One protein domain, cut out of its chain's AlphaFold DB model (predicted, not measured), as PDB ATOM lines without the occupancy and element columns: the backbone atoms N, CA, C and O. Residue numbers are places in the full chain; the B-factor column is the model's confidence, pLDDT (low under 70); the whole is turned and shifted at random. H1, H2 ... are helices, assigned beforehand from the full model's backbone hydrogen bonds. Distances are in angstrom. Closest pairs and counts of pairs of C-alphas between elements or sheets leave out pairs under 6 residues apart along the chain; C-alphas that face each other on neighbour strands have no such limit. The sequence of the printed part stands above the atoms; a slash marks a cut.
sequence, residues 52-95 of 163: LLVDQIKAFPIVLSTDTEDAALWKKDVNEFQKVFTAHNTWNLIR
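This is residues 52 to 95 of the 163 residues of the protein "BnaC04g47400D protein" of Brassica napus (UniProt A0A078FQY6). There is little regular structure here: the chain makes a wide, open V with a short helix at each end, H1 on a free arm and H2 beyond a small loop closed by residues 74 to 75 and 81 to 82. The printed part has 44 residues, with two named helices, H1 then H2, and no named strand; the class is all helix, with 16 residues in named elements. It is extended, with a radius of gyration of the C-alphas of 15.0 A, and flat, spanning 37 by 32 by 13 A.

H1, residues 52 to 59, and H2, residues 87 to 94, are apart. Residues 52 to 70 stand free. Residues 74 to 75 pair antiparallel with residues 81 to 82. In H1 and H2 every O i to N i+4 pair is within hydrogen-bond range.

H1 begins at C-alpha 52 (356.435, 244.217, 306.269) and is 10.4 A long from first to last C-alpha. H2 measures 10.5 A likewise and ends at C-alpha 94 (358.245, 249.500, 278.364).

The two farthest C-alphas, of Asp 55 and His 88, are 37.3 A apart. The link from H1 to H2, 27 residues, is long. The printed part has no cut, and no printed residue is under pLDDT 70.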
ATOM      1  N   LEU A  52     356.530 245.597 306.747       87.50
ATOM      2  CA  LEU A  52     356.435 244.217 306.269       87.50
ATOM      3  C   LEU A  52     357.363 243.956 305.077       87.50
ATOM      4  O   LEU A  52     358.076 242.958 305.066       87.50
ATOM      5  N   LEU A  53     357.398 244.873 304.106       87.50
ATOM      6  CA  LEU A  53     358.299 244.775 302.955       87.50
ATOM      7  C   LEU A  53     359.774 244.829 303.372       87.50
ATOM      8  O   LEU A  53     360.578 244.034 302.892       87.50
ATOM      9  N   VAL A  54     360.141 245.729 304.289       86.31
ATOM     10  CA  VAL A  54     361.518 245.825 304.802       86.31
ATOM     11  C   VAL A  54     361.930 244.541 305.522       86.31
ATOM     12  O   VAL A  54     363.048 244.066 305.320       86.31
ATOM     13  N   ASP A  55     361.044 243.965 306.333       86.50
ATOM     14  CA  ASP A  55     361.314 242.707 307.030       86.50
ATOM     15  C   ASP A  55     361.450 241.536 306.042       86.50
ATOM     16  O   ASP A  55     362.350 240.712 306.198       86.50
ATOM     17  N   GLN A  56     360.642 241.498 304.975       88.44
ATOM     18  CA  GLN A  56     360.771 240.510 303.895       88.44
ATOM     19  C   GLN A  56     362.101 240.627 303.141       88.44
ATOM     20  O   GLN A  56     362.758 239.614 302.915       88.44
ATOM     21  N   ILE A  57     362.527 241.846 302.792       87.06
ATOM     22  CA  ILE A  57     363.810 242.085 302.113       87.06
ATOM     23  C   ILE A  57     364.973 241.634 303.003       87.06
ATOM     24  O   ILE A  57     365.895 240.976 302.532       87.06
ATOM     25  N   LYS A  58     364.922 241.946 304.305       84.62
ATOM     26  CA  LYS A  58     365.950 241.527 305.272       84.62
ATOM     27  C   LYS A  58     365.972 240.019 305.506       84.62
ATOM     28  O   LYS A  58     367.033 239.467 305.778       84.62
ATOM     29  N   ALA A  59     364.814 239.367 305.443       88.44
ATOM     30  CA  ALA A  59     364.691 237.926 305.621       88.44
ATOM     31  C   ALA A  59     365.167 237.128 304.398       88.44
ATOM     32  O   ALA A  59     365.367 235.922 304.524       88.44
ATOM     33  N   PHE A  60     365.347 237.767 303.237       85.19
ATOM     34  CA  PHE A  60     365.820 237.109 302.024       85.19
ATOM     35  C   PHE A  60     367.352 236.933 302.057       85.19
ATOM     36  O   PHE A  60     368.089 237.920 301.984       85.19
ATOM     37  N   PRO A  61     367.874 235.695 302.170       79.19
ATOM     38  CA  PRO A  61     369.310 235.465 302.237       79.19
ATOM     39  C   PRO A  61     369.928 235.574 300.839       79.19
ATOM     40  O   PRO A  61     369.760 234.698 299.992       79.19
ATOM     41  N   ILE A  62     370.686 236.643 300.599       78.62
ATOM     42  CA  ILE A  62     371.446 236.816 299.358       78.62
ATOM     43  C   ILE A  62     372.782 236.078 299.499       78.62
ATOM     44  O   ILE A  62     373.629 236.452 300.309       78.62
ATOM     45  N   VAL A  63     372.992 235.035 298.694       78.44
ATOM     46  CA  VAL A  63     374.277 234.327 298.616       78.44
ATOM     47  C   VAL A  63     375.157 235.014 297.570       78.44
ATOM     48  O   VAL A  63     374.896 234.921 296.372       78.44
ATOM     49  N   LEU A  64     376.191 235.725 298.020       71.31
ATOM     50  CA  LEU A  64     377.154 236.403 297.146       71.31
ATOM     51  C   LEU A  64     378.297 235.440 296.795       71.31
ATOM     52  O   LEU A  64     378.930 234.879 297.689       71.31
ATOM     53  N   SER A  65     378.584 235.257 295.504       72.44
ATOM     54  CA  SER A  65     379.731 234.466 295.040       72.44
ATOM     55  C   SER A  65     380.948 235.369 294.798       72.44
ATOM     56  O   SER A  65     380.901 236.276 293.978       72.44
ATOM     57  N   THR A  66     382.058 235.148 295.501       76.31
ATOM     58  CA  THR A  66     383.266 235.997 295.388       76.31
ATOM     59  C   THR A  66     384.130 235.705 294.157       76.31
ATOM     60  O   THR A  66     385.089 236.430 293.904       76.31
ATOM     61  N   ASP A  67     383.800 234.662 293.394       77.19
ATOM     62  CA  ASP A  67     384.591 234.174 292.253       77.19
ATOM     63  C   ASP A  67     384.180 234.809 290.908       77.19
ATOM     64  O   ASP A  67     384.783 234.552 289.870       77.19
ATOM     65  N   THR A  68     383.144 235.657 290.899       74.94
ATOM     66  CA  THR A  68     382.646 236.299 289.675       74.94
ATOM     67  C   THR A  68     382.609 237.814 289.810       74.94
ATOM     68  O   THR A  68     382.260 238.361 290.853       74.94
ATOM     69  N   GLU A  69     383.007 238.513 288.748       78.31
ATOM     70  CA  GLU A  69     382.915 239.967 288.694       78.31
ATOM     71  C   GLU A  69     381.479 240.391 288.372       78.31
ATOM     72  O   GLU A  69     380.889 239.908 287.401       78.31
ATOM     73  N   ASP A  70     380.940 241.336 289.142       82.19
ATOM     74  CA  ASP A  70     379.650 241.948 288.839       82.19
ATOM     75  C   ASP A  70     379.612 242.531 287.423       82.19
ATOM     76  O   ASP A  70     380.468 243.323 287.016       82.19
ATOM     77  N   ALA A  71     378.562 242.174 286.686       82.50
ATOM     78  CA  ALA A  71     378.282 242.710 285.367       82.50
ATOM     79  C   ALA A  71     376.899 243.365 285.346       82.50
ATOM     80  O   ALA A  71     375.896 242.761 285.735       82.50
ATOM     81  N   ALA A  72     376.839 244.596 284.841       87.00
ATOM     82  CA  ALA A  72     375.575 245.226 284.498       87.00
ATOM     83  C   ALA A  72     375.032 244.587 283.213       87.00
ATOM     84  O   ALA A  72     375.705 244.578 282.178       87.00
ATOM     85  N   LEU A  73     373.815 244.051 283.284       90.44
ATOM     86  CA  LEU A  73     373.096 243.516 282.136       90.44
ATOM     87  C   LEU A  73     371.799 244.299 281.933       90.44
ATOM     88  O   LEU A  73     371.122 244.674 282.888       90.44
ATOM     89  N   TRP A  74     371.443 244.514 280.677       90.94
ATOM     90  CA  TRP A  74     370.190 245.122 280.256       90.94
ATOM     91  C   TRP A  74     369.145 244.042 280.030       90.94
ATOM     92  O   TRP A  74     369.418 243.045 279.360       90.94
ATOM     93  N   LYS A  75     367.933 244.253 280.539       87.75
ATOM     94  CA  LYS A  75     366.799 243.383 280.232       87.75
ATOM     95  C   LYS A  75     366.448 243.508 278.747       87.75
ATOM     96  O   LYS A  75     366.226 244.614 278.253       87.75
ATOM     97  N   LYS A  76     366.440 242.381 278.042       87.94
ATOM     98  CA  LYS A  76     366.117 242.285 276.613       87.94
ATOM     99  C   LYS A  76     364.691 241.783 276.404       87.94
ATOM    100  O   LYS A  76     363.962 242.376 275.617       87.94
ATOM    101  N   ASP A  77     364.314 240.753 277.159       85.38
ATOM    102  CA  ASP A  77     363.002 240.097 277.155       85.38
ATOM    103  C   ASP A  77     362.597 239.711 278.588       85.38
ATOM    104  O   ASP A  77     363.309 240.030 279.538       85.38
ATOM    105  N   VAL A  78     361.453 239.038 278.768       81.62
ATOM    106  CA  VAL A  78     360.938 238.640 280.098       81.62
ATOM    107  C   VAL A  78     361.985 237.871 280.910       81.62
ATOM    108  O   VAL A  78     362.145 238.149 282.088       81.62
ATOM    109  N   ASN A  79     362.740 236.975 280.267       86.31
ATOM    110  CA  ASN A  79     363.713 236.101 280.931       86.31
ATOM    111  C   ASN A  79     365.135 236.204 280.343       86.31
ATOM    112  O   ASN A  79     365.964 235.335 280.606       86.31
ATOM    113  N   GLU A  80     365.427 237.215 279.517       89.00
ATOM    114  CA  GLU A  80     366.719 237.333 278.826       89.00
ATOM    115  C   GLU A  80     367.400 238.670 279.137       89.00
ATOM    116  O   GLU A  80     366.785 239.738 279.065       89.00
ATOM    117  N   PHE A  81     368.699 238.603 279.432       90.25
ATOM    118  CA  PHE A  81     369.543 239.747 279.760       90.25
ATOM    119  C   PHE A  81     370.752 239.812 278.821       90.25
ATOM    120  O   PHE A  81     371.351 238.792 278.487       90.25
ATOM    121  N   GLN A  82     371.137 241.020 278.408       89.38
ATOM    122  CA  GLN A  82     372.217 241.263 277.450       89.38
ATOM    123  C   GLN A  82     373.205 242.320 277.958       89.38
ATOM    124  O   GLN A  82     372.831 243.258 278.651       89.38
ATOM    125  N   LYS A  83     374.485 242.216 277.582       89.94
ATOM    126  CA  LYS A  83     375.515 243.201 277.978       89.94
ATOM    127  C   LYS A  83     375.390 244.541 277.243       89.94
ATOM    128  O   LYS A  83     375.800 245.573 277.761       89.94
ATOM    129  N   VAL A  84     374.842 244.529 276.029       90.94
ATOM    130  CA  VAL A  84     374.753 245.710 275.156       90.94
ATOM    131  C   VAL A  84     373.391 246.371 275.315       90.94
ATOM    132  O   VAL A  84     372.376 245.689 275.331       90.94
ATOM    133  N   PHE A  85     373.337 247.695 275.401       90.81
ATOM    134  CA  PHE A  85     372.060 248.406 275.421       90.81
ATOM    135  C   PHE A  85     371.455 248.497 274.015       90.81
ATOM    136  O   PHE A  85     372.152 248.765 273.037       90.81
ATOM    137  N   THR A  86     370.139 248.320 273.899       91.94
ATOM    138  CA  THR A  86     369.424 248.536 272.638       91.94
ATOM    139  C   THR A  86     368.121 249.268 272.906       91.94
ATOM    140  O   THR A  86     367.174 248.685 273.431       91.94
ATOM    141  N   ALA A  87     368.048 250.528 272.470       92.75
ATOM    142  CA  ALA A  87     366.866 251.370 272.659       92.75
ATOM    143  C   ALA A  87     365.583 250.727 272.102       92.75
ATOM    144  O   ALA A  87     364.523 250.861 272.700       92.75
ATOM    145  N   HIS A  88     365.681 249.980 270.995       89.94
ATOM    146  CA  HIS A  88     364.553 249.257 270.406       89.94
ATOM    147  C   HIS A  88     363.946 248.210 271.357       89.94
ATOM    148  O   HIS A  88     362.733 248.200 271.557       89.94
ATOM    149  N   ASN A  89     364.777 247.364 271.977       89.38
ATOM    150  CA  ASN A  89     364.313 246.305 272.879       89.38
ATOM    151  C   ASN A  89     363.719 246.911 274.150       89.38
ATOM    152  O   ASN A  89     362.599 246.586 274.533       89.38
ATOM    153  N   THR A  90     364.421 247.880 274.742       91.44
ATOM    154  CA  THR A  90     363.933 248.611 275.914       91.44
ATOM    155  C   THR A  90     362.604 249.314 275.632       91.44
ATOM    156  O   THR A  90     361.679 249.225 276.434       91.44
ATOM    157  N   TRP A  91     362.454 249.951 274.467       90.31
ATOM    158  CA  TRP A  91     361.190 250.567 274.064       90.31
ATOM    159  C   TRP A  91     360.055 249.546 273.929       90.31
ATOM    160  O   TRP A  91     358.935 249.807 274.367       90.31
ATOM    161  N   ASN A  92     360.336 248.373 273.357       89.12
ATOM    162  CA  ASN A  92     359.348 247.306 273.205       89.12
ATOM    163  C   ASN A  92     358.919 246.680 274.538       89.12
ATOM    164  O   ASN A  92     357.772 246.246 274.627       89.12
ATOM    165  N   LEU A  93     359.805 246.653 275.539       89.19
ATOM    166  CA  LEU A  93     359.511 246.180 276.895       89.19
ATOM    167  C   LEU A  93     358.652 247.165 277.692       89.19
ATOM    168  O   LEU A  93     357.741 246.751 278.402       89.19
ATOM    169  N   ILE A  94     358.948 248.463 277.592       90.31
ATOM    170  CA  ILE A  94     358.245 249.500 278.364       90.31
ATOM    171  C   ILE A  94     356.858 249.776 277.773       90.31
ATOM    172  O   ILE A  94     355.904 250.064 278.497       90.31
ATOM    173  N   ARG A  95     356.723 249.717 276.444       89.56
ATOM    174  CA  ARG A  95     355.448 250.010 275.790       89.56
ATOM    175  C   ARG A  95     354.477 248.840 275.942       89.56
ATOM    176  O   ARG A  95     354.809 247.688 275.683       89.56
TER     177      ARG A  95